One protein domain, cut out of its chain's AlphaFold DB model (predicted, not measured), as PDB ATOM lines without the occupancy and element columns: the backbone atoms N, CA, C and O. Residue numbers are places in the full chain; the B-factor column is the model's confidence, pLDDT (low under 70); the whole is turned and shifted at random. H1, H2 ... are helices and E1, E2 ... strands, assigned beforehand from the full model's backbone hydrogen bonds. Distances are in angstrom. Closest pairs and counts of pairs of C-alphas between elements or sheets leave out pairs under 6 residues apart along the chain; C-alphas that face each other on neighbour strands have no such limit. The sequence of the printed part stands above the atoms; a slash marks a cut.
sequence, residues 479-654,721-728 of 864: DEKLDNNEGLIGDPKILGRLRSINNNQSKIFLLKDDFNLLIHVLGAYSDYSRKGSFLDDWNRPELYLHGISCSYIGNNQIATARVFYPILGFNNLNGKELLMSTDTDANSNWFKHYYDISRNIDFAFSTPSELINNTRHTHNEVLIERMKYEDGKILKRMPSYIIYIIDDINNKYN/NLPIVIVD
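Overview. This is residues 479 to 654 and 721 to 728 of the 864 residues of an uncharacterized protein of Mollicutes bacterium (UniProt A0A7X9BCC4). Little regular structure: loops surround a strongly twisted mixed sheet, E1-E10-E9-E4-E2-E3-E6-E5, with H1 near its E1 edge, H3 beside E3 and E5, and E6 running on into hairpin E7 and E8. The printed part has 184 residues, under half in named elements, class mixed, ordered H1-E1-E2-H2-E3-E4-E5-H3-E6-E7-E8-E9-E10. It is compact, radius of gyration of the C-alphas 17.6 A, spanning 53 by 38 by 32 A.

Arrangement. E2, residues 516 to 521, is antiparallel to E3, residues 547 to 554; N 517 and O 553 are 2.8 A apart. H3, residues 608 to 614, is on the sheet, over none of its strands. H1, residues 492 to 502, only grazes the sheet; H2, residues 534 to 538, is not on it. In these helices every O i to N i+4 pair is within hydrogen-bond range.

Along the chain. H1 spans 14.9 A from C-alpha 492 (8.134, -75.414, -53.946); E3 ends at C-alpha 554 (24.559, -53.644, -49.704).

Size, cuts and confidence. The cut, residues 655 to 720, spans 21.2 A between C-alphas. Residues 583 to 607 form a long link; residues 479 to 490 have pLDDT under 70.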
ATOM      1  N   ASP A 479       9.740 -56.982 -62.456       65.44
ATOM      2  CA  ASP A 479      10.421 -58.255 -62.735       65.44
ATOM      3  C   ASP A 479      10.723 -59.049 -61.452       65.44
ATOM      4  O   ASP A 479      10.758 -60.279 -61.448       65.44
ATOM      5  N   GLU A 480      10.840 -58.361 -60.317       67.81
ATOM      6  CA  GLU A 480      11.139 -58.963 -59.013       67.81
ATOM      7  C   GLU A 480       9.891 -59.498 -58.296       67.81
ATOM      8  O   GLU A 480       9.986 -60.101 -57.219       67.81
ATOM      9  N   LYS A 481       8.704 -59.312 -58.892       67.75
ATOM     10  CA  LYS A 481       7.451 -59.874 -58.379       67.75
ATOM     11  C   LYS A 481       7.551 -61.391 -58.302       67.75
ATOM     12  O   LYS A 481       7.969 -62.070 -59.240       67.75
ATOM     13  N   LEU A 482       7.092 -61.954 -57.189       68.94
ATOM     14  CA  LEU A 482       7.168 -63.394 -56.923       68.94
ATOM     15  C   LEU A 482       6.432 -64.260 -57.974       68.94
ATOM     16  O   LEU A 482       6.768 -65.435 -58.156       68.94
ATOM     17  N   ASP A 483       5.471 -63.670 -58.692       60.06
ATOM     18  CA  ASP A 483       4.673 -64.319 -59.741       60.06
ATOM     19  C   ASP A 483       5.338 -64.306 -61.132       60.06
ATOM     20  O   ASP A 483       5.068 -65.199 -61.929       60.06
ATOM     21  N   ASN A 484       6.247 -63.359 -61.399       52.41
ATOM     22  CA  ASN A 484       6.968 -63.219 -62.679       52.41
ATOM     23  C   ASN A 484       8.311 -63.969 -62.703       52.41
ATOM     24  O   ASN A 484       8.963 -64.076 -63.737       52.41
ATOM     25  N   ASN A 485       8.742 -64.492 -61.557       54.19
ATOM     26  CA  ASN A 485      10.059 -65.087 -61.406       54.19
ATOM     27  C   ASN A 485      10.110 -66.548 -61.900       54.19
ATOM     28  O   ASN A 485       9.931 -67.493 -61.119       54.19
ATOM     29  N   GLU A 486      10.445 -66.748 -63.175       44.50
ATOM     30  CA  GLU A 486      11.031 -68.009 -63.644       44.50
ATOM     31  C   GLU A 486      12.393 -68.222 -62.937       44.50
ATOM     32  O   GLU A 486      13.198 -67.301 -62.803       44.50
ATOM     33  N   GLY A 487      12.647 -69.414 -62.378       49.78
ATOM     34  CA  GLY A 487      13.932 -69.735 -61.728       49.78
ATOM     35  C   GLY A 487      14.082 -69.358 -60.244       49.78
ATOM     36  O   GLY A 487      15.205 -69.210 -59.767       49.78
ATOM     37  N   LEU A 488      12.990 -69.198 -59.482       54.84
ATOM     38  CA  LEU A 488      13.064 -69.130 -58.011       54.84
ATOM     39  C   LEU A 488      13.757 -70.380 -57.442       54.84
ATOM     40  O   LEU A 488      13.246 -71.492 -57.565       54.84
ATOM     41  N   ILE A 489      14.901 -70.184 -56.789       56.59
ATOM     42  CA  ILE A 489      15.576 -71.218 -56.004       56.59
ATOM     43  C   ILE A 489      14.886 -71.243 -54.640       56.59
ATOM     44  O   ILE A 489      14.965 -70.276 -53.892       56.59
ATOM     45  N   GLY A 490      14.163 -72.314 -54.332       62.50
ATOM     46  CA  GLY A 490      13.443 -72.448 -53.068       62.50
ATOM     47  C   GLY A 490      12.558 -73.690 -53.046       62.50
ATOM     48  O   GLY A 490      12.113 -74.150 -54.098       62.50
ATOM     49  N   ASP A 491      12.277 -74.236 -51.861       72.00
ATOM     50  CA  ASP A 491      11.318 -75.336 -51.709       72.00
ATOM     51  C   ASP A 491       9.956 -74.938 -52.334       72.00
ATOM     52  O   ASP A 491       9.372 -73.921 -51.933       72.00
ATOM     53  N   PRO A 492       9.402 -75.725 -53.283       73.12
ATOM     54  CA  PRO A 492       8.134 -75.414 -53.946       73.12
ATOM     55  C   PRO A 492       6.963 -75.160 -52.987       73.12
ATOM     56  O   PRO A 492       6.064 -74.381 -53.303       73.12
ATOM     57  N   LYS A 493       6.959 -75.782 -51.800       74.00
ATOM     58  CA  LYS A 493       5.941 -75.555 -50.765       74.00
ATOM     59  C   LYS A 493       6.095 -74.187 -50.112       74.00
ATOM     60  O   LYS A 493       5.087 -73.538 -49.839       74.00
ATOM     61  N   ILE A 494       7.329 -73.743 -49.871       77.81
ATOM     62  CA  ILE A 494       7.612 -72.407 -49.329       77.81
ATOM     63  C   ILE A 494       7.243 -71.346 -50.366       77.81
ATOM     64  O   ILE A 494       6.519 -70.405 -50.047       77.81
ATOM     65  N   LEU A 495       7.639 -71.541 -51.625       75.06
ATOM     66  CA  LEU A 495       7.285 -70.633 -52.717       75.06
ATOM     67  C   LEU A 495       5.766 -70.571 -52.939       75.06
ATOM     68  O   LEU A 495       5.204 -69.485 -53.064       75.06
ATOM     69  N   GLY A 496       5.078 -71.716 -52.908       73.31
ATOM     70  CA  GLY A 496       3.616 -71.777 -52.974       73.31
ATOM     71  C   GLY A 496       2.940 -71.031 -51.818       73.31
ATOM     72  O   GLY A 496       1.963 -70.312 -52.031       73.31
ATOM     73  N   ARG A 497       3.494 -71.130 -50.603       75.00
ATOM     74  CA  ARG A 497       3.024 -70.377 -49.433       75.00
ATOM     75  C   ARG A 497       3.220 -68.874 -49.618       75.00
ATOM     76  O   ARG A 497       2.271 -68.123 -49.402       75.00
ATOM     77  N   LEU A 498       4.392 -68.437 -50.071       77.62
ATOM     78  CA  LEU A 498       4.661 -67.024 -50.353       77.62
ATOM     79  C   LEU A 498       3.708 -66.463 -51.417       77.62
ATOM     80  O   LEU A 498       3.118 -65.411 -51.187       77.62
ATOM     81  N   ARG A 499       3.449 -67.199 -52.506       74.56
ATOM     82  CA  ARG A 499       2.444 -66.823 -53.524       74.56
ATOM     83  C   ARG A 499       1.037 -66.708 -52.938       74.56
ATOM     84  O   ARG A 499       0.315 -65.760 -53.229       74.56
ATOM     85  N   SER A 500       0.653 -67.639 -52.063       70.62
ATOM     86  CA  SER A 500      -0.657 -67.601 -51.397       70.62
ATOM     87  C   SER A 500      -0.841 -66.371 -50.499       70.62
ATOM     88  O   SER A 500      -1.955 -65.870 -50.369       70.62
ATOM     89  N   ILE A 501       0.242 -65.859 -49.911       69.12
ATOM     90  CA  ILE A 501       0.228 -64.651 -49.076       69.12
ATOM     91  C   ILE A 501       0.251 -63.399 -49.956       69.12
ATOM     92  O   ILE A 501      -0.517 -62.470 -49.703       69.12
ATOM     93  N   ASN A 502       1.062 -63.419 -51.019       67.75
ATOM     94  CA  ASN A 502       1.153 -62.355 -52.019       67.75
ATOM     95  C   ASN A 502      -0.228 -61.999 -52.600       67.75
ATOM     96  O   ASN A 502      -0.587 -60.830 -52.707       67.75
ATOM     97  N   ASN A 503      -1.042 -63.021 -52.878       62.22
ATOM     98  CA  ASN A 503      -2.389 -62.862 -53.432       62.22
ATOM     99  C   ASN A 503      -3.444 -62.356 -52.432       62.22
ATOM    100  O   ASN A 503      -4.517 -61.938 -52.857       62.22
ATOM    101  N   ASN A 504      -3.178 -62.408 -51.120       58.72
ATOM    102  CA  ASN A 504      -4.199 -62.199 -50.085       58.72
ATOM    103  C   ASN A 504      -3.920 -61.030 -49.119       58.72
ATOM    104  O   ASN A 504      -4.852 -60.610 -48.432       58.72
ATOM    105  N   GLN A 505      -2.676 -60.545 -48.984       59.91
ATOM    106  CA  GLN A 505      -2.312 -59.595 -47.913       59.91
ATOM    107  C   GLN A 505      -1.362 -58.464 -48.338       59.91
ATOM    108  O   GLN A 505      -1.723 -57.299 -48.191       59.91
ATOM    109  N   SER A 506      -0.168 -58.780 -48.848       66.44
ATOM    110  CA  SER A 506       0.883 -57.793 -49.148       66.44
ATOM    111  C   SER A 506       1.676 -58.218 -50.377       66.44
ATOM    112  O   SER A 506       1.937 -59.405 -50.541       66.44
ATOM    113  N   LYS A 507       2.114 -57.260 -51.203       84.31
ATOM    114  CA  LYS A 507       2.986 -57.553 -52.350       84.31
ATOM    115  C   LYS A 507       4.372 -57.986 -51.854       84.31
ATOM    116  O   LYS A 507       5.018 -57.211 -51.154       84.31
ATOM    117  N   ILE A 508       4.813 -59.193 -52.198       85.56
ATOM    118  CA  ILE A 508       6.108 -59.763 -51.801       85.56
ATOM    119  C   ILE A 508       7.065 -59.766 -52.997       85.56
ATOM    120  O   ILE A 508       6.719 -60.234 -54.085       85.56
ATOM    121  N   PHE A 509       8.285 -59.296 -52.758       86.88
ATOM    122  CA  PHE A 509       9.394 -59.238 -53.705       86.88
ATOM    123  C   PHE A 509      10.597 -59.976 -53.120       86.88
ATOM    124  O   PHE A 509      10.821 -59.928 -51.911       86.88
ATOM    125  N   LEU A 510      11.362 -60.666 -53.963       86.25
ATOM    126  CA  LEU A 510      12.593 -61.352 -53.563       86.25
ATOM    127  C   LEU A 510      13.768 -60.752 -54.332       86.25
ATOM    128  O   LEU A 510      13.798 -60.862 -55.557       86.25
ATOM    129  N   LEU A 511      14.740 -60.176 -53.620       88.25
ATOM    130  CA  LEU A 511      15.941 -59.635 -54.256       88.25
ATOM    131  C   LEU A 511      16.856 -60.739 -54.789       88.25
ATOM    132  O   LEU A 511      17.123 -61.724 -54.100       88.25
ATOM    133  N   LYS A 512      17.395 -60.520 -55.993       83.44
ATOM    134  CA  LYS A 512      18.355 -61.418 -56.664       83.44
ATOM    135  C   LYS A 512      19.592 -60.689 -57.188       83.44
ATOM    136  O   LYS A 512      20.702 -61.247 -57.175       83.44
ATOM    137  N   ASP A 513      19.398 -59.457 -57.637       87.06
ATOM    138  CA  ASP A 513      20.457 -58.617 -58.173       87.06
ATOM    139  C   ASP A 513      21.233 -57.900 -57.070       87.06
ATOM    140  O   ASP A 513      20.913 -57.997 -55.883       87.06
ATOM    141  N   ASP A 514      22.342 -57.278 -57.463       90.62
ATOM    142  CA  ASP A 514      23.118 -56.448 -56.546       90.62
ATOM    143  C   ASP A 514      22.271 -55.250 -56.110       90.62
ATOM    144  O   ASP A 514      21.502 -54.695 -56.895       90.62
ATOM    145  N   PHE A 515      22.394 -54.864 -54.845       93.25
ATOM    146  CA  PHE A 515      21.518 -53.867 -54.249       93.25
ATOM    147  C   PHE A 515      22.249 -53.003 -53.248       93.25
ATOM    148  O   PHE A 515      23.197 -53.446 -52.599       93.25
ATOM    149  N   ASN A 516      21.694 -51.812 -53.034       96.06
ATOM    150  CA  ASN A 516      21.908 -51.068 -51.810       96.06
ATOM    151  C   ASN A 516      20.579 -50.614 -51.217       96.06
ATOM    152  O   ASN A 516      19.648 -50.249 -51.933       96.06
ATOM    153  N   LEU A 517      20.483 -50.640 -49.895       96.00
ATOM    154  CA  LEU A 517      19.279 -50.290 -49.157       96.00
ATOM    155  C   LEU A 517      19.634 -49.277 -48.076       96.00
ATOM    156  O   LEU A 517      20.595 -49.464 -47.332       96.00
ATOM    157  N   LEU A 518      18.800 -48.250 -47.942       96.00
ATOM    158  CA  LEU A 518      18.790 -47.379 -46.778       96.00
ATOM    159  C   LEU A 518      17.703 -47.867 -45.824       96.00
ATOM    160  O   LEU A 518      16.519 -47.860 -46.172       96.00
ATOM    161  N   ILE A 519      18.104 -48.331 -44.642       95.12
ATOM    162  CA  ILE A 519      17.231 -49.085 -43.739       95.12
ATOM    163  C   ILE A 519      17.140 -48.429 -42.367       95.12
ATOM    164  O   ILE A 519      18.137 -47.966 -41.828       95.12
ATOM    165  N   HIS A 520      15.964 -48.448 -41.755       93.19
ATOM    166  CA  HIS A 520      15.758 -48.110 -40.354       93.19
ATOM    167  C   HIS A 520      15.264 -49.345 -39.603       93.19
ATOM    168  O   HIS A 520      14.227 -49.915 -39.945       93.19
ATOM    169  N   VAL A 521      15.997 -49.761 -38.571       88.88
ATOM    170  CA  VAL A 521      15.603 -50.882 -37.714       88.88
ATOM    171  C   VAL A 521      14.800 -50.338 -36.538       88.88
ATOM    172  O   VAL A 521      15.339 -49.623 -35.689       88.88
ATOM    173  N   LEU A 522      13.509 -50.670 -36.479       86.88
ATOM    174  CA  LEU A 522      12.668 -50.282 -35.349       86.88
ATOM    175  C   LEU A 522      13.188 -50.930 -34.055       86.88
ATOM    176  O   LEU A 522      13.597 -52.089 -34.038       86.88
ATOM    177  N   GLY A 523      13.189 -50.170 -32.959       77.69
ATOM    178  CA  GLY A 523      13.528 -50.679 -31.626       77.69
ATOM    179  C   GLY A 523      14.952 -51.222 -31.444       77.69
ATOM    180  O   GLY A 523      15.167 -52.053 -30.571       77.69
ATOM    181  N   ALA A 524      15.928 -50.770 -32.236       74.12
ATOM    182  CA  ALA A 524      17.293 -51.307 -32.197       74.12
ATOM    183  C   ALA A 524      18.068 -51.081 -30.875       74.12
ATOM    184  O   ALA A 524      18.955 -51.875 -30.556       74.12
ATOM    185  N   TYR A 525      17.762 -50.014 -30.119       63.00
ATOM    186  CA  TYR A 525      18.604 -49.523 -29.005       63.00
ATOM    187  C   TYR A 525      17.854 -49.170 -27.712       63.00
ATOM    188  O   TYR A 525      18.426 -48.544 -26.823       63.00
ATOM    189  N   SER A 526      16.577 -49.527 -27.596       57.59
ATOM    190  CA  SER A 526      15.738 -49.137 -26.457       57.59
ATOM    191  C   SER A 526      14.715 -50.214 -26.127       57.59
ATOM    192  O   SER A 526      14.378 -51.007 -27.007       57.59
ATOM    193  N   ASP A 527      14.138 -50.145 -24.924       63.53
ATOM    194  CA  ASP A 527      12.897 -50.835 -24.544       63.53
ATOM    195  C   ASP A 527      11.734 -50.308 -25.406       63.53
ATOM    196  O   ASP A 527      10.923 -49.467 -25.007       63.53
ATOM    197  N   TYR A 528      11.712 -50.728 -26.668       71.50
ATOM    198  CA  TYR A 528      10.702 -50.328 -27.627       71.50
ATOM    199  C   TYR A 528       9.427 -51.102 -27.332       71.50
ATOM    200  O   TYR A 528       9.364 -52.313 -27.517       71.50
ATOM    201  N   SER A 529       8.405 -50.367 -26.908       68.88
ATOM    202  CA  SER A 529       7.041 -50.861 -26.789       68.88
ATOM    203  C   SER A 529       6.183 -50.189 -27.855       68.88
ATOM    204  O   SER A 529       6.058 -48.959 -27.900       68.88
ATOM    205  N   ARG A 530       5.596 -51.000 -28.739       74.06
ATOM    206  CA  ARG A 530       4.687 -50.523 -29.789       74.06
ATOM    207  C   ARG A 530       3.375 -50.035 -29.167       74.06
ATOM    208  O   ARG A 530       2.745 -50.766 -28.402       74.06
ATOM    209  N   LYS A 531       2.919 -48.835 -29.543       70.88
ATOM    210  CA  LYS A 531       1.594 -48.311 -29.169       70.88
ATOM    211  C   LYS A 531       0.653 -48.407 -30.373       70.88
ATOM    212  O   LYS A 531       0.748 -47.601 -31.286       70.88
ATOM    213  N   GLY A 532      -0.267 -49.373 -30.361       82.25
ATOM    214  CA  GLY A 532      -1.225 -49.563 -31.460       82.25
ATOM    215  C   GLY A 532      -0.631 -50.306 -32.662       82.25
ATOM    216  O   GLY A 532       0.137 -51.258 -32.479       82.25
ATOM    217  N   SER A 533      -1.034 -49.911 -33.873       88.62
ATOM    218  CA  SER A 533      -0.488 -50.445 -35.130       88.62
ATOM    219  C   SER A 533       0.906 -49.879 -35.424       88.62
ATOM    220  O   SER A 533       1.307 -48.868 -34.851       88.62
ATOM    221  N   PHE A 534       1.662 -50.491 -36.340       89.12
ATOM    222  CA  PHE A 534       2.950 -49.924 -36.768       89.12
ATOM    223  C   PHE A 534       2.806 -48.555 -37.441       89.12
ATOM    224  O   PHE A 534       3.694 -47.714 -37.312       89.12
ATOM    225  N   LEU A 535       1.689 -48.316 -38.135       89.75
ATOM    226  CA  LEU A 535       1.403 -47.021 -38.740       89.75
ATOM    227  C   LEU A 535       1.136 -45.956 -37.672       89.75
ATOM    228  O   LEU A 535       1.691 -44.865 -37.770       89.75
ATOM    229  N   ASP A 536       0.343 -46.281 -36.646       85.38
ATOM    230  CA  ASP A 536       0.087 -45.379 -35.513       85.38
ATOM    231  C   ASP A 536       1.383 -45.076 -34.762       85.38
ATOM    232  O   ASP A 536       1.634 -43.939 -34.373       85.38
ATOM    233  N   ASP A 537       2.235 -46.088 -34.600       83.38
ATOM    234  CA  ASP A 537       3.519 -45.956 -33.930       83.38
ATOM    235  C   ASP A 537       4.492 -45.056 -34.708       83.38
ATOM    236  O   ASP A 537       5.107 -44.144 -34.153       83.38
ATOM    237  N   TRP A 538       4.583 -45.257 -36.026       85.12
ATOM    238  CA  TRP A 538       5.385 -44.412 -36.907       85.12
ATOM    239  C   TRP A 538       4.844 -42.982 -36.981       85.12
ATOM    240  O   TRP A 538       5.612 -42.020 -37.027       85.12
ATOM    241  N   ASN A 539       3.524 -42.826 -36.940       79.94
ATOM    242  CA  ASN A 539       2.850 -41.533 -36.957       79.94
ATOM    243  C   ASN A 539       2.515 -41.001 -35.564       79.94
ATOM    244  O   ASN A 539       1.725 -40.063 -35.461       79.94
ATOM    245  N   ARG A 540       3.159 -41.537 -34.515       75.06
ATOM    246  CA  ARG A 540       3.099 -41.014 -33.142       75.06
ATOM    247  C   ARG A 540       3.163 -39.493 -33.158       75.06
ATOM    248  O   ARG A 540       3.968 -38.998 -33.937       75.06
ATOM    249  N   PRO A 541       2.375 -38.759 -32.360       59.84
ATOM    250  CA  PRO A 541       2.387 -37.308 -32.391       59.84
ATOM    251  C   PRO A 541       3.818 -36.790 -32.347       59.84
ATOM    252  O   PRO A 541       4.241 -36.244 -33.340       59.84
ATOM    253  N   GLU A 542       4.633 -37.167 -31.365       64.75
ATOM    254  CA  GLU A 542       5.980 -36.627 -31.153       64.75
ATOM    255  C   GLU A 542       6.841 -36.537 -32.456       64.75
ATOM    256  O   GLU A 542       7.294 -37.539 -33.028       64.75
ATOM    257  N   LEU A 543       7.034 -35.306 -32.951       55.34
ATOM    258  CA  LEU A 543       7.839 -34.882 -34.108       55.34
ATOM    259  C   LEU A 543       9.187 -34.230 -33.727       55.34
ATOM    260  O   LEU A 543       9.953 -33.926 -34.640       55.34
ATOM    261  N   TYR A 544       9.512 -33.981 -32.446       55.22
ATOM    262  CA  TYR A 544      10.780 -33.302 -32.096       55.22
ATOM    263  C   TYR A 544      12.020 -34.050 -32.591       55.22
ATOM    264  O   TYR A 544      13.043 -33.431 -32.858       55.22
ATOM    265  N   LEU A 545      11.926 -35.369 -32.767       67.88
ATOM    266  CA  LEU A 545      12.933 -36.173 -33.451       67.88
ATOM    267  C   LEU A 545      12.697 -36.105 -34.965       67.88
ATOM    268  O   LEU A 545      12.044 -36.980 -35.547       67.88
ATOM    269  N   HIS A 546      13.225 -35.055 -35.592       77.12
ATOM    270  CA  HIS A 546      13.125 -34.873 -37.039       77.12
ATOM    271  C   HIS A 546      14.228 -35.620 -37.809       77.12
ATOM    272  O   HIS A 546      14.083 -35.863 -38.997       77.12
ATOM    273  N   GLY A 547      15.288 -36.099 -37.148       82.88
ATOM    274  CA  GLY A 547      16.247 -37.036 -37.751       82.88
ATOM    275  C   GLY A 547      15.836 -38.514 -37.617       82.88
ATOM    276  O   GLY A 547      15.517 -38.971 -36.517       82.88
ATOM    277  N   ILE A 548      15.918 -39.293 -38.701       86.19
ATOM    278  CA  ILE A 548      15.802 -40.766 -38.713       86.19
ATOM    279  C   ILE A 548      17.198 -41.375 -38.838       86.19
ATOM    280  O   ILE A 548      17.877 -41.126 -39.832       86.19
ATOM    281  N   SER A 549      17.617 -42.192 -37.866       87.88
ATOM    282  CA  SER A 549      18.854 -42.980 -37.995       87.88
ATOM    283  C   SER A 549      18.614 -44.176 -38.889       87.88
ATOM    284  O   SER A 549      17.770 -45.020 -38.580       87.88
ATOM    285  N   CYS A 550      19.388 -44.275 -39.950       91.69
ATOM    286  CA  CYS A 550      19.385 -45.384 -40.875       91.69
ATOM    287  C   CYS A 550      20.769 -46.032 -40.942       91.69
ATOM    288  O   CYS A 550      21.771 -45.424 -40.580       91.69
ATOM    289  N   SER A 551      20.815 -47.251 -41.460       92.50
ATOM    290  CA  SER A 551      22.033 -47.875 -41.968       92.50
ATOM    291  C   SER A 551      21.928 -47.993 -43.480       92.50
ATOM    292  O   SER A 551      20.863 -48.283 -44.023       92.50
ATOM    293  N   TYR A 552      23.039 -47.766 -44.159       94.50
ATOM    294  CA  TYR A 552      23.218 -48.043 -45.569       94.50
ATOM    295  C   TYR A 552      23.862 -49.424 -45.716       94.50
ATOM    296  O   TYR A 552      24.974 -49.649 -45.238       94.50
ATOM    297  N   ILE A 553      23.160 -50.360 -46.348       94.06
ATOM    298  CA  ILE A 553      23.626 -51.739 -46.533       94.06
ATOM    299  C   ILE A 553      23.668 -52.098 -48.009       94.06
ATOM    300  O   ILE A 553      22.895 -51.561 -48.798       94.06
ATOM    301  N   GLY A 554      24.515 -53.058 -48.365       94.38
ATOM    302  CA  GLY A 554      24.559 -53.644 -49.704       94.38
ATOM    303  C   GLY A 554      24.605 -55.165 -49.651       94.38
ATOM    304  O   GLY A 554      24.806 -55.747 -48.581       94.38
ATOM    305  N   ASN A 555      24.465 -55.834 -50.797       92.25
ATOM    306  CA  ASN A 555      24.614 -57.299 -50.872       92.25
ATOM    307  C   ASN A 555      25.974 -57.788 -50.347       92.25
ATOM    308  O   ASN A 555      26.056 -58.887 -49.806       92.25
ATOM    309  N   ASN A 556      27.014 -56.963 -50.469       90.25
ATOM    310  CA  ASN A 556      28.369 -57.224 -49.986       90.25
ATOM    311  C   ASN A 556      28.605 -56.807 -48.519       90.25
ATOM    312  O   ASN A 556      29.698 -57.013 -48.001       90.25
ATOM    313  N   GLN A 557      27.618 -56.205 -47.847       91.69
ATOM    314  CA  GLN A 557      27.649 -55.889 -46.417       91.69
ATOM    315  C   GLN A 557      26.217 -55.718 -45.885       91.69
ATOM    316  O   GLN A 557      25.686 -54.612 -45.781       91.69
ATOM    317  N   ILE A 558      25.592 -56.829 -45.491       89.75
ATOM    318  CA  ILE A 558      24.256 -56.844 -44.870       89.75
ATOM    319  C   ILE A 558      24.402 -56.632 -43.351       89.75
ATOM    320  O   ILE A 558      24.069 -57.508 -42.548       89.75
ATOM    321  N   ALA A 559      24.989 -55.496 -42.965       84.38
ATOM    322  CA  ALA A 559      25.286 -55.126 -41.580       84.38
ATOM    323  C   ALA A 559      24.196 -54.199 -41.028       84.38
ATOM    324  O   ALA A 559      23.998 -53.094 -41.525       84.38
ATOM    325  N   THR A 560      23.458 -54.652 -40.019       83.12
ATOM    326  CA  THR A 560      22.301 -53.927 -39.484       83.12
ATOM    327  C   THR A 560      22.447 -53.740 -37.986       83.12
ATOM    328  O   THR A 560      22.964 -54.619 -37.301       83.12
ATOM    329  N   ALA A 561      21.864 -52.668 -37.453       78.31
ATOM    330  CA  ALA A 561      21.535 -52.607 -36.034       78.31
ATOM    331  C   ALA A 561      20.715 -53.845 -35.594       78.31
ATOM    332  O   ALA A 561      20.115 -54.534 -36.430       78.31
ATOM    333  N   ARG A 562      20.676 -54.143 -34.287       75.38
ATOM    334  CA  ARG A 562      19.993 -55.340 -33.761       75.38
ATOM    335  C   ARG A 562      18.517 -55.369 -34.164       75.38
ATOM    336  O   ARG A 562      17.764 -54.451 -33.850       75.38
ATOM    337  N   VAL A 563      18.105 -56.451 -34.824       76.81
ATOM    338  CA  VAL A 563      16.759 -56.601 -35.390       76.81
ATOM    339  C   VAL A 563      15.854 -57.347 -34.416       76.81
ATOM    340  O   VAL A 563      15.856 -58.577 -34.360       76.81
ATOM    341  N   PHE A 564      15.069 -56.590 -33.652       72.06
ATOM    342  CA  PHE A 564      13.966 -57.125 -32.843       72.06
ATOM    343  C   PHE A 564      12.600 -56.875 -33.497       72.06
ATOM    344  O   PHE A 564      11.665 -57.647 -33.306       72.06
ATOM    345  N   TYR A 565      12.498 -55.830 -34.313       82.56
ATOM    346  CA  TYR A 565      11.265 -55.375 -34.950       82.56
ATOM    347  C   TYR A 565      11.447 -55.223 -36.466       82.56
ATOM    348  O   TYR A 565      12.561 -55.395 -36.968       82.56
ATOM    349  N   PRO A 566      10.366 -54.940 -37.221       89.25
ATOM    350  CA  PRO A 566      10.435 -54.782 -38.667       89.25
ATOM    351  C   PRO A 566      11.480 -53.755 -39.095       89.25
ATOM    352  O   PRO A 566      11.682 -52.727 -38.444       89.25
ATOM    353  N   ILE A 567      12.124 -54.043 -40.222       93.94
ATOM    354  CA  ILE A 567      13.079 -53.140 -40.852       93.94
ATOM    355  C   ILE A 567      12.321 -52.341 -41.907       93.94
ATOM    356  O   ILE A 567      11.632 -52.906 -42.757       93.94
ATOM    357  N   LEU A 568      12.447 -51.023 -41.850       95.50
ATOM    358  CA  LEU A 568      11.811 -50.094 -42.772       95.50
ATOM    359  C   LEU A 568      12.827 -49.660 -43.827       95.50
ATOM    360  O   LEU A 568      13.928 -49.247 -43.475       95.50
ATOM    361  N   GLY A 569      12.476 -49.755 -45.107       95.94
ATOM    362  CA  GLY A 569      13.351 -49.368 -46.211       95.94
ATOM    363  C   GLY A 569      12.922 -48.076 -46.899       95.94
ATOM    364  O   GLY A 569      11.728 -47.795 -47.023       95.94
ATOM    365  N   PHE A 570      13.901 -47.310 -47.377       95.31
ATOM    366  CA  PHE A 570      13.702 -46.089 -48.156       95.31
ATOM    367  C   PHE A 570      14.374 -46.224 -49.526       95.31
ATOM    368  O   PHE A 570      15.516 -46.672 -49.612       95.31
ATOM    369  N   ASN A 571      13.667 -45.810 -50.578       92.69
ATOM    370  CA  ASN A 571      14.104 -45.951 -51.975       92.69
ATOM    371  C   ASN A 571      14.549 -44.638 -52.630       92.69
ATOM    372  O   ASN A 571      14.782 -44.608 -53.831       92.69
ATOM    373  N   ASN A 572      14.576 -43.546 -51.873       89.62
ATOM    374  CA  ASN A 572      15.035 -42.256 -52.362       89.62
ATOM    375  C   ASN A 572      15.692 -41.452 -51.242       89.62
ATOM    376  O   ASN A 572      15.484 -41.730 -50.058       89.62
ATOM    377  N   LEU A 573      16.455 -40.437 -51.616       87.50
ATOM    378  CA  LEU A 573      17.018 -39.437 -50.729       87.50
ATOM    379  C   LEU A 573      17.166 -38.117 -51.487       87.50
ATOM    380  O   LEU A 573      18.080 -37.935 -52.285       87.50
ATOM    381  N   ASN A 574      16.270 -37.165 -51.235       79.25
ATOM    382  CA  ASN A 574      16.384 -35.846 -51.848       79.25
ATOM    383  C   ASN A 574      17.601 -35.099 -51.264       79.25
ATOM    384  O   ASN A 574      17.960 -35.269 -50.100       79.25
ATOM    385  N   GLY A 575      18.191 -34.200 -52.048       69.00
ATOM    386  CA  GLY A 575      19.316 -33.343 -51.678       69.00
ATOM    387  C   GLY A 575      19.170 -32.568 -50.367       69.00
ATOM    388  O   GLY A 575      20.160 -32.266 -49.704       69.00
ATOM    389  N   LYS A 576      17.928 -32.270 -49.966       73.50
ATOM    390  CA  LYS A 576      17.591 -31.579 -48.709       73.50
ATOM    391  C   LYS A 576      17.492 -32.501 -47.490       73.50
ATOM    392  O   LYS A 576      17.283 -32.014 -46.386       73.50
ATOM    393  N   GLU A 577      17.555 -33.815 -47.684       83.69
ATOM    394  CA  GLU A 577      17.161 -34.791 -46.666       83.69
ATOM    395  C   GLU A 577      18.348 -35.479 -45.989       83.69
ATOM    396  O   GLU A 577      18.160 -36.061 -44.929       83.69
ATOM    397  N   LEU A 578      19.562 -35.426 -46.545       88.19
ATOM    398  CA  LEU A 578      20.740 -36.006 -45.899       88.19
ATOM    399  C   LEU A 578      21.275 -35.060 -44.816       88.19
ATOM    400  O   LEU A 578      21.689 -33.944 -45.121       88.19
ATOM    401  N   LEU A 579      21.304 -35.516 -43.563       86.00
ATOM    402  CA  LEU A 579      21.736 -34.719 -42.408       86.00
ATOM    403  C   LEU A 579      23.109 -35.151 -41.879       86.00
ATOM    404  O   LEU A 579      23.876 -34.318 -41.398       86.00
ATOM    405  N   MET A 580      23.417 -36.448 -41.966       87.38
ATOM    406  CA  MET A 580      24.672 -37.052 -41.511       87.38
ATOM    407  C   MET A 580      24.937 -38.356 -42.264       87.38
ATOM    408  O   MET A 580      24.002 -39.079 -42.592       87.38
ATOM    409  N   SER A 581      26.206 -38.690 -42.480       88.81
ATOM    410  CA  SER A 581      26.642 -40.021 -42.907       88.81
ATOM    411  C   SER A 581      28.003 -40.313 -42.288       88.81
ATOM    412  O   SER A 581      28.884 -39.462 -42.365       88.81
ATOM    413  N   THR A 582      28.174 -41.479 -41.668       87.31
ATOM    414  CA  THR A 582      29.452 -41.918 -41.097       87.31
ATOM    415  C   THR A 582      29.564 -43.443 -41.066       87.31
ATOM    416  O   THR A 582      28.570 -44.157 -40.944       87.31
ATOM    417  N   ASP A 583      30.796 -43.946 -41.160       86.12
ATOM    418  CA  ASP A 583      31.142 -45.372 -41.225       86.12
ATOM    419  C   ASP A 583      30.918 -46.138 -39.908       86.12
ATOM    420  O   ASP A 583      31.019 -47.366 -39.882       86.12
ATOM    421  N   THR A 584      30.557 -45.426 -38.840       81.75
ATOM    422  CA  THR A 584      30.342 -45.929 -37.477       81.75
ATOM    423  C   THR A 584      29.044 -45.391 -36.878       81.75
ATOM    424  O   THR A 584      28.545 -44.359 -37.316       81.75
ATOM    425  N   ASP A 585      28.554 -46.014 -35.807       78.19
ATOM    426  CA  ASP A 585      27.508 -45.442 -34.944       78.19
ATOM    427  C   ASP A 585      27.953 -44.074 -34.384       78.19
ATOM    428  O   ASP A 585      28.998 -43.970 -33.732       78.19
ATOM    429  N   ALA A 586      27.191 -43.017 -34.674       75.69
ATOM    430  CA  ALA A 586      27.469 -41.645 -34.253       75.69
ATOM    431  C   ALA A 586      26.721 -41.247 -32.976       75.69
ATOM    432  O   ALA A 586      26.834 -40.097 -32.544       75.69
ATOM    433  N   ASN A 587      25.939 -42.154 -32.374       73.81
ATOM    434  CA  ASN A 587      25.085 -41.862 -31.223       73.81
ATOM    435  C   ASN A 587      24.219 -40.608 -31.459       73.81
ATOM    436  O   ASN A 587      24.071 -39.743 -30.589       73.81
ATOM    437  N   SER A 588      23.654 -40.479 -32.662       66.19
ATOM    438  CA  SER A 588      22.982 -39.249 -33.106       66.19
ATOM    439  C   SER A 588      21.727 -38.886 -32.296       66.19
ATOM    440  O   SER A 588      21.232 -37.764 -32.400       66.19
ATOM    441  N   ASN A 589      21.222 -39.799 -31.453       68.75
ATOM    442  CA  ASN A 589      20.047 -39.619 -30.589       68.75
ATOM    443  C   ASN A 589      20.045 -38.289 -29.816       68.75
ATOM    444  O   ASN A 589      18.994 -37.663 -29.697       68.75
ATOM    445  N   TRP A 590      21.209 -37.826 -29.354       64.88
ATOM    446  CA  TRP A 590      21.351 -36.581 -28.587       64.88
ATOM    447  C   TRP A 590      21.095 -35.307 -29.396       64.88
ATOM    448  O   TRP A 590      20.869 -34.254 -28.811       64.88
ATOM    449  N   PHE A 591      21.112 -35.394 -30.725       67.69
ATOM    450  CA  PHE A 591      21.124 -34.232 -31.612       67.69
ATOM    451  C   PHE A 591      19.917 -34.173 -32.548       67.69
ATOM    452  O   PHE A 591      19.673 -33.133 -33.147       67.69
ATOM    453  N   LYS A 592      19.119 -35.247 -32.647       67.25
ATOM    454  CA  LYS A 592      17.964 -35.385 -33.566       67.25
ATOM    455  C   LYS A 592      16.852 -34.339 -33.417       67.25
ATOM    456  O   LYS A 592      15.913 -34.356 -34.210       67.25
ATOM    457  N   HIS A 593      16.939 -33.488 -32.400       67.12
ATOM    458  CA  HIS A 593      15.986 -32.427 -32.085       67.12
ATOM    459  C   HIS A 593      16.536 -31.014 -32.309       67.12
ATOM    460  O   HIS A 593      15.835 -30.026 -32.087       67.12
ATOM    461  N   TYR A 594      17.798 -30.894 -32.719       72.88
ATOM    462  CA  TYR A 594      18.436 -29.603 -32.927       72.88
ATOM    463  C   TYR A 594      17.967 -28.965 -34.231       72.88
ATOM    464  O   TYR A 594      17.909 -29.623 -35.257       72.88
ATOM    465  N   TYR A 595      17.750 -27.646 -34.216       75.44
ATOM    466  CA  TYR A 595      17.337 -26.873 -35.397       75.44
ATOM    467  C   TYR A 595      18.187 -27.175 -36.650       75.44
ATOM    468  O   TYR A 595      17.650 -27.318 -37.753       75.44
ATOM    469  N   ASP A 596      19.507 -27.263 -36.463       75.69
ATOM    470  CA  ASP A 596      20.492 -27.674 -37.463       75.69
ATOM    471  C   ASP A 596      21.310 -28.846 -36.912       75.69
ATOM    472  O   ASP A 596      22.230 -28.662 -36.113       75.69
ATOM    473  N   ILE A 597      20.974 -30.063 -37.329       73.81
ATOM    474  CA  ILE A 597      21.675 -31.266 -36.872       73.81
ATOM    475  C   ILE A 597      23.087 -31.330 -37.461       73.81
ATOM    476  O   ILE A 597      24.037 -31.706 -36.774       73.81
ATOM    477  N   SER A 598      23.244 -30.904 -38.717       71.00
ATOM    478  CA  SER A 598      24.489 -31.062 -39.462       71.00
ATOM    479  C   SER A 598      25.668 -30.372 -38.771       71.00
ATOM    480  O   SER A 598      26.755 -30.939 -38.695       71.00
ATOM    481  N   ARG A 599      25.490 -29.170 -38.211       73.31
ATOM    482  CA  ARG A 599      26.594 -28.392 -37.614       73.31
ATOM    483  C   ARG A 599      26.915 -28.720 -36.156       73.31
ATOM    484  O   ARG A 599      27.885 -28.184 -35.632       73.31
ATOM    485  N   ASN A 600      26.135 -29.576 -35.500       67.38
ATOM    486  CA  ASN A 600      26.281 -29.845 -34.065       67.38
ATOM    487  C   ASN A 600      26.946 -31.187 -33.733       67.38
ATOM    488  O   ASN A 600      27.060 -31.537 -32.560       67.38
ATOM    489  N   ILE A 601      27.396 -31.929 -34.747       67.94
ATOM    490  CA  ILE A 601      28.041 -33.231 -34.574       67.94
ATOM    491  C   ILE A 601      29.340 -33.247 -35.389       67.94
ATOM    492  O   ILE A 601      29.327 -32.959 -36.584       67.94
ATOM    493  N   ASP A 602      30.461 -33.608 -34.767       69.31
ATOM    494  CA  ASP A 602      31.757 -33.730 -35.445       69.31
ATOM    495  C   ASP A 602      31.887 -35.107 -36.114       69.31
ATOM    496  O   ASP A 602      32.373 -36.073 -35.528       69.31
ATOM    497  N   PHE A 603      31.443 -35.198 -37.364       75.75
ATOM    498  CA  PHE A 603      31.574 -36.381 -38.216       75.75
ATOM    499  C   PHE A 603      31.982 -35.973 -39.634       75.75
ATOM    500  O   PHE A 603      31.914 -34.794 -40.004       75.75
ATOM    501  N   ALA A 604      32.363 -36.964 -40.441       81.88
ATOM    502  CA  ALA A 604      32.617 -36.742 -41.857       81.88
ATOM    503  C   ALA A 604      31.743 -37.601 -42.738       81.88
ATOM    504  O   ALA A 604      31.588 -38.791 -42.474       81.88
ATOM    505  N   PHE A 605      31.267 -36.974 -43.803       86.25
ATOM    506  CA  PHE A 605      30.429 -37.586 -44.804       86.25
ATOM    507  C   PHE A 605      31.231 -38.620 -45.573       86.25
ATOM    508  O   PHE A 605      32.234 -38.316 -46.215       86.25
ATOM    509  N   SER A 606      30.749 -39.850 -45.505       87.69
ATOM    510  CA  SER A 606      31.229 -40.934 -46.347       87.69
ATOM    511  C   SER A 606      30.325 -41.042 -47.571       87.69
ATOM    512  O   SER A 606      29.113 -40.825 -47.497       87.69
ATOM    513  N   THR A 607      30.901 -41.370 -48.717       88.31
ATOM    514  CA  THR A 607      30.154 -41.842 -49.887       88.31
ATOM    515  C   THR A 607      29.522 -43.208 -49.599       88.31
ATOM    516  O   THR A 607      29.974 -43.913 -48.690       88.31
ATOM    517  N   PRO A 608      28.519 -43.638 -50.388       90.31
ATOM    518  CA  PRO A 608      27.949 -44.978 -50.266       90.31
ATOM    519  C   PRO A 608      29.000 -46.100 -50.245       90.31
ATOM    520  O   PRO A 608      28.967 -46.980 -49.387       90.31
ATOM    521  N   SER A 609      29.991 -46.036 -51.140       89.25
ATOM    522  CA  SER A 609      31.087 -47.009 -51.188       89.25
ATOM    523  C   SER A 609      31.994 -46.946 -49.964       89.25
ATOM    524  O   SER A 609      32.445 -47.985 -49.491       89.25
ATOM    525  N   GLU A 610      32.275 -45.754 -49.434       89.56
ATOM    526  CA  GLU A 610      33.098 -45.614 -48.230       89.56
ATOM    527  C   GLU A 610      32.408 -46.171 -46.994       89.56
ATOM    528  O   GLU A 610      33.082 -46.818 -46.200       89.56
ATOM    529  N   LEU A 611      31.090 -45.980 -46.844       90.25
ATOM    530  CA  LEU A 611      30.346 -46.591 -45.742       90.25
ATOM    531  C   LEU A 611      30.538 -48.104 -45.743       90.25
ATOM    532  O   LEU A 611      30.999 -48.673 -44.757       90.25
ATOM    533  N   ILE A 612      30.292 -48.736 -46.891       90.88
ATOM    534  CA  ILE A 612      30.450 -50.181 -47.037       90.88
ATOM    535  C   ILE A 612      31.903 -50.610 -46.777       90.88
ATOM    536  O   ILE A 612      32.176 -51.536 -46.006       90.88
ATOM    537  N   ASN A 613      32.861 -49.899 -47.374       89.75
ATOM    538  CA  ASN A 613      34.277 -50.250 -47.324       89.75
ATOM    539  C   ASN A 613      34.953 -49.965 -45.979       89.75
ATOM    540  O   ASN A 613      36.039 -50.506 -45.743       89.75
ATOM    541  N   ASN A 614      34.376 -49.125 -45.117       88.50
ATOM    542  CA  ASN A 614      35.019 -48.685 -43.879       88.50
ATOM    543  C   ASN A 614      34.328 -49.161 -42.601       88.50
ATOM    544  O   ASN A 614      35.026 -49.270 -41.603       88.50
ATOM    545  N   THR A 615      33.047 -49.540 -42.618       88.56
ATOM    546  CA  THR A 615      32.387 -50.113 -41.429       88.56
ATOM    547  C   THR A 615      33.046 -51.429 -41.008       88.56
ATOM    548  O   THR A 615      33.116 -52.361 -41.818       88.56
ATOM    549  N   ARG A 616      33.532 -51.532 -39.756       85.25
ATOM    550  CA  ARG A 616      34.242 -52.715 -39.209       85.25
ATOM    551  C   ARG A 616      33.783 -53.222 -37.835       85.25
ATOM    552  O   ARG A 616      34.351 -54.200 -37.341       85.25
ATOM    553  N   HIS A 617      32.758 -52.619 -37.254       77.44
ATOM    554  CA  HIS A 617      32.194 -52.980 -35.960       77.44
ATOM    555  C   HIS A 617      30.812 -53.594 -36.154       77.44
ATOM    556  O   HIS A 617      30.727 -54.783 -36.449       77.44
ATOM    557  N   THR A 618      29.747 -52.804 -36.024       77.38
ATOM    558  CA  THR A 618      28.362 -53.301 -36.063       77.38
ATOM    559  C   THR A 618      27.643 -52.840 -37.329       77.38
ATOM    560  O   THR A 618      27.206 -53.650 -38.136       77.38
ATOM    561  N   HIS A 619      27.558 -51.529 -37.549       86.12
ATOM    562  CA  HIS A 619      26.833 -50.908 -38.660       86.12
ATOM    563  C   HIS A 619      27.328 -49.468 -38.868       86.12
ATOM    564  O   HIS A 619      27.933 -48.881 -37.967       86.12
ATOM    565  N   ASN A 620      27.060 -48.905 -40.048       90.12
ATOM    566  CA  ASN A 620      27.179 -47.468 -40.295       90.12
ATOM    567  C   ASN A 620      25.899 -46.720 -39.897       90.12
ATOM    568  O   ASN A 620      24.832 -47.326 -39.730       90.12
ATOM    569  N   GLU A 621      26.010 -45.393 -39.805       89.50
ATOM    570  CA  GLU A 621      24.884 -44.511 -39.528       89.50
ATOM    571  C   GLU A 621      24.742 -43.407 -40.586       89.50
ATOM    572  O   GLU A 621      25.648 -42.610 -40.834       89.50
ATOM    573  N   VAL A 622      23.551 -43.335 -41.176       91.44
ATOM    574  CA  VAL A 622      23.090 -42.260 -42.056       91.44
ATOM    575  C   VAL A 622      21.872 -41.621 -41.407       91.44
ATOM    576  O   VAL A 622      20.874 -42.297 -41.173       91.44
ATOM    577  N   LEU A 623      21.930 -40.325 -41.107       89.62
ATOM    578  CA  LEU A 623      20.786 -39.592 -40.573       89.62
ATOM    579  C   LEU A 623      20.077 -38.855 -41.704       89.62
ATOM    580  O   LEU A 623      20.704 -38.068 -42.417       89.62
ATOM    581  N   ILE A 624      18.771 -39.079 -41.825       89.88
ATOM    582  CA  ILE A 624      17.935 -38.426 -42.834       89.88
ATOM    583  C   ILE A 624      16.801 -37.621 -42.205       89.88
ATOM    584  O   ILE A 624      16.339 -37.933 -41.108       89.88
ATOM    585  N   GLU A 625      16.336 -36.592 -42.903       86.75
ATOM    586  CA  GLU A 625      15.204 -35.764 -42.498       86.75
ATOM    587  C   GLU A 625      13.894 -36.565 -42.586       86.75
ATOM    588  O   GLU A 625      13.527 -37.134 -43.621       86.75
ATOM    589  N   ARG A 626      13.177 -36.611 -41.465       84.31
ATOM    590  CA  ARG A 626      11.857 -37.224 -41.328       84.31
ATOM    591  C   ARG A 626      10.766 -36.278 -41.787       84.31
ATOM    592  O   ARG A 626       9.710 -36.744 -42.198       84.31
ATOM    593  N   MET A 627      10.974 -34.976 -41.648       79.81
ATOM    594  CA  MET A 627       9.923 -33.977 -41.754       79.81
ATOM    595  C   MET A 627       9.882 -33.379 -43.150       79.81
ATOM    596  O   MET A 627      10.831 -32.746 -43.608       79.81
ATOM    597  N   LYS A 628       8.736 -33.522 -43.809       78.19
ATOM    598  CA  LYS A 628       8.413 -32.807 -45.040       78.19
ATOM    599  C   LYS A 628       7.411 -31.711 -44.732       78.19
ATOM    600  O   LYS A 628       6.429 -31.935 -44.030       78.19
ATOM    601  N   TYR A 629       7.673 -30.520 -45.251       73.12
ATOM    602  CA  TYR A 629       6.777 -29.379 -45.124       73.12
ATOM    603  C   TYR A 629       6.131 -29.137 -46.487       73.12
ATOM    604  O   TYR A 629       6.793 -28.640 -47.396       73.12
ATOM    605  N   GLU A 630       4.861 -29.512 -46.626       67.88
ATOM    606  CA  GLU A 630       4.092 -29.433 -47.876       67.88
ATOM    607  C   GLU A 630       2.741 -28.760 -47.595       67.88
ATOM    608  O   GLU A 630       2.056 -29.114 -46.637       67.88
ATOM    609  N   ASP A 631       2.377 -27.749 -48.392       64.88
ATOM    610  CA  ASP A 631       1.094 -27.028 -48.313       64.88
ATOM    611  C   ASP A 631       0.689 -26.565 -46.897       64.88
ATOM    612  O   ASP A 631      -0.467 -26.652 -46.482       64.88
ATOM    613  N   GLY A 632       1.663 -26.084 -46.115       61.69
ATOM    614  CA  GLY A 632       1.445 -25.606 -44.742       61.69
ATOM    615  C   GLY A 632       1.277 -26.713 -43.692       61.69
ATOM    616  O   GLY A 632       1.134 -26.398 -42.508       61.69
ATOM    617  N   LYS A 633       1.352 -27.986 -44.096       66.62
ATOM    618  CA  LYS A 633       1.296 -29.160 -43.221       66.62
ATOM    619  C   LYS A 633       2.678 -29.760 -43.007       66.62
ATOM    620  O   LYS A 633       3.568 -29.668 -43.851       66.62
ATOM    621  N   ILE A 634       2.826 -30.409 -41.859       71.12
ATOM    622  CA  ILE A 634       3.949 -31.293 -41.582       71.12
ATOM    623  C   ILE A 634       3.538 -32.710 -41.963       71.12
ATOM    624  O   ILE A 634       2.561 -33.235 -41.433       71.12
ATOM    625  N   LEU A 635       4.318 -33.335 -42.835       77.50
ATOM    626  CA  LEU A 635       4.210 -34.743 -43.178       77.50
ATOM    627  C   LEU A 635       5.439 -35.489 -42.662       77.50
ATOM    628  O   LEU A 635       6.571 -35.022 -42.788       77.50
ATOM    629  N   LYS A 636       5.218 -36.677 -42.100       82.31
ATOM    630  CA  LYS A 636       6.301 -37.607 -41.790       82.31
ATOM    631  C   LYS A 636       6.657 -38.397 -43.039       82.31
ATOM    632  O   LYS A 636       5.786 -38.919 -43.731       82.31
ATOM    633  N   ARG A 637       7.952 -38.526 -43.293       87.25
ATOM    634  CA  ARG A 637       8.510 -39.411 -44.304       87.25
ATOM    635  C   ARG A 637       8.029 -40.832 -44.032       87.25
ATOM    636  O   ARG A 637       8.271 -41.379 -42.955       87.25
ATOM    637  N   MET A 638       7.353 -41.413 -45.013       90.38
ATOM    638  CA  MET A 638       6.933 -42.808 -44.972       90.38
ATOM    639  C   MET A 638       8.023 -43.702 -45.570       90.38
ATOM    640  O   MET A 638       8.681 -43.285 -46.527       90.38
ATOM    641  N   PRO A 639       8.234 -44.908 -45.024       94.38
ATOM    642  CA  PRO A 639       9.058 -45.908 -45.684       94.38
ATOM    643  C   PRO A 639       8.388 -46.406 -46.968       94.38
ATOM    644  O   PRO A 639       7.166 -46.356 -47.110       94.38
ATOM    645  N   SER A 640       9.202 -46.898 -47.897       95.06
ATOM    646  CA  SER A 640       8.766 -47.354 -49.222       95.06
ATOM    647  C   SER A 640       8.434 -48.850 -49.240       95.06
ATOM    648  O   SER A 640       7.649 -49.305 -50.070       95.06
ATOM    649  N   TYR A 641       9.025 -49.621 -48.324       95.62
ATOM    650  CA  TYR A 641       8.813 -51.062 -48.177       95.62
ATOM    651  C   TYR A 641       9.259 -51.567 -46.800       95.62
ATOM    652  O   TYR A 641      10.042 -50.920 -46.101       95.62
ATOM    653  N   ILE A 642       8.776 -52.753 -46.429       96.06
ATOM    654  CA  ILE A 642       9.278 -53.532 -45.293       96.06
ATOM    655  C   ILE A 642      10.379 -54.463 -45.791       96.06
ATOM    656  O   ILE A 642      10.172 -55.204 -46.749       96.06
ATOM    657  N   ILE A 643      11.535 -54.461 -45.135       95.44
ATOM    658  CA  ILE A 643      12.642 -55.363 -45.455       95.44
ATOM    659  C   ILE A 643      12.582 -56.563 -44.513       95.44
ATOM    660  O   ILE A 643      12.555 -56.408 -43.288       95.44
ATOM    661  N   TYR A 644      12.589 -57.762 -45.090       92.75
ATOM    662  CA  TYR A 644      12.629 -59.024 -44.363       92.75
ATOM    663  C   TYR A 644      13.918 -59.780 -44.698       92.75
ATOM    664  O   TYR A 644      14.028 -60.428 -45.740       92.75
ATOM    665  N   ILE A 645      14.918 -59.658 -43.821       90.75
ATOM    666  CA  ILE A 645      16.219 -60.318 -43.988       90.75
ATOM    667  C   ILE A 645      16.133 -61.734 -43.417       90.75
ATOM    668  O   ILE A 645      15.916 -61.912 -42.220       90.75
ATOM    669  N   ILE A 646      16.327 -62.739 -44.266       88.25
ATOM    670  CA  ILE A 646      16.248 -64.153 -43.894       88.25
ATOM    671  C   ILE A 646      17.600 -64.837 -44.030       88.25
ATOM    672  O   ILE A 646      18.442 -64.434 -44.831       88.25
ATOM    673  N   ASP A 647      17.785 -65.922 -43.285       85.25
ATOM    674  CA  ASP A 647      19.029 -66.690 -43.356       85.25
ATOM    675  C   ASP A 647      19.132 -67.547 -44.622       85.25
ATOM    676  O   ASP A 647      20.216 -67.665 -45.177       85.25
ATOM    677  N   ASP A 648      18.022 -68.158 -45.046       86.50
ATOM    678  CA  ASP A 648      17.901 -69.025 -46.228       86.50
ATOM    679  C   ASP A 648      16.418 -69.117 -46.611       86.50
ATOM    680  O   ASP A 648      15.562 -69.383 -45.754       86.50
ATOM    681  N   ILE A 649      16.098 -68.937 -47.890       86.31
ATOM    682  CA  ILE A 649      14.749 -69.131 -48.435       86.31
ATOM    683  C   ILE A 649      14.192 -70.541 -48.182       86.31
ATOM    684  O   ILE A 649      12.980 -70.719 -48.070       86.31
ATOM    685  N   ASN A 650      15.053 -71.550 -48.033       85.81
ATOM    686  CA  ASN A 650      14.651 -72.935 -47.768       85.81
ATOM    687  C   ASN A 650      14.418 -73.234 -46.283       85.81
ATOM    688  O   ASN A 650      13.890 -74.295 -45.934       85.81
ATOM    689  N   ASN A 651      14.780 -72.317 -45.385       85.88
ATOM    690  CA  ASN A 651      14.515 -72.496 -43.968       85.88
ATOM    691  C   ASN A 651      13.026 -72.233 -43.684       85.88
ATOM    692  O   ASN A 651      12.572 -71.092 -43.585       85.88
ATOM    693  N   LYS A 652      12.267 -73.318 -43.484       84.69
ATOM    694  CA  LYS A 652      10.821 -73.276 -43.200       84.69
ATOM    695  C   LYS A 652      10.442 -72.360 -42.028       84.69
ATOM    696  O   LYS A 652       9.318 -71.865 -42.001       84.69
ATOM    697  N   TYR A 653      11.334 -72.157 -41.051       86.25
ATOM    698  CA  TYR A 653      11.047 -71.355 -39.858       86.25
ATOM    699  C   TYR A 653      10.959 -69.854 -40.167       86.25
ATOM    700  O   TYR A 653      10.257 -69.149 -39.449       86.25
ATOM    701  N   ASN A 654      11.559 -69.390 -41.271       87.31
ATOM    702  CA  ASN A 654      11.424 -68.011 -41.761       87.31
ATOM    703  C   ASN A 654       9.999 -67.678 -42.227       87.31
ATOM    704  O   ASN A 654       9.630 -66.520 -42.350       87.31
ATOM    705  N   ASN A 721       0.363 -50.562 -45.209       92.50
ATOM    706  CA  ASN A 721       0.047 -50.845 -46.612       92.50
ATOM    707  C   ASN A 721       1.287 -50.782 -47.533       92.50
ATOM    708  O   ASN A 721       1.284 -50.124 -48.576       92.50
ATOM    709  N   LEU A 722       2.362 -51.461 -47.128       92.94
ATOM    710  CA  LEU A 722       3.646 -51.478 -47.829       92.94
ATOM    711  C   LEU A 722       3.994 -52.877 -48.353       92.94
ATOM    712  O   LEU A 722       3.610 -53.880 -47.747       92.94
ATOM    713  N   PRO A 723       4.734 -52.971 -49.472       92.38
ATOM    714  CA  PRO A 723       5.260 -54.243 -49.945       92.38
ATOM    715  C   PRO A 723       6.364 -54.778 -49.022       92.38
ATOM    716  O   PRO A 723       7.022 -54.017 -48.309       92.38
ATOM    717  N   ILE A 724       6.576 -56.093 -49.066       92.38
ATOM    718  CA  ILE A 724       7.664 -56.782 -48.367       92.38
ATOM    719  C   ILE A 724       8.745 -57.141 -49.375       92.38
ATOM    720  O   ILE A 724       8.470 -57.756 -50.403       92.38
ATOM    721  N   VAL A 725       9.978 -56.801 -49.036       92.88
ATOM    722  CA  VAL A 725      11.180 -57.064 -49.812       92.88
ATOM    723  C   VAL A 725      12.037 -58.060 -49.032       92.88
ATOM    724  O   VAL A 725      12.521 -57.757 -47.942       92.88
ATOM    725  N   ILE A 726      12.185 -59.273 -49.563       91.75
ATOM    726  CA  ILE A 726      12.924 -60.369 -48.932       91.75
ATOM    727  C   ILE A 726      14.382 -60.340 -49.397       91.75
ATOM    728  O   ILE A 726      14.653 -60.334 -50.599       91.75
ATOM    729  N   VAL A 727      15.309 -60.385 -48.438       91.88
ATOM    730  CA  VAL A 727      16.756 -60.496 -48.678       91.88
ATOM    731  C   VAL A 727      17.246 -61.838 -48.134       91.88
ATOM    732  O   VAL A 727      17.251 -62.042 -46.921       91.88
ATOM    733  N   ASP A 728      17.662 -62.745 -49.021       90.31
ATOM    734  CA  ASP A 728      18.233 -64.048 -48.649       90.31
ATOM    735  C   ASP A 728      19.747 -63.942 -48.427       90.31
ATOM    736  O   ASP A 728      20.537 -63.815 -49.367       90.31
TER     737      ASP A 728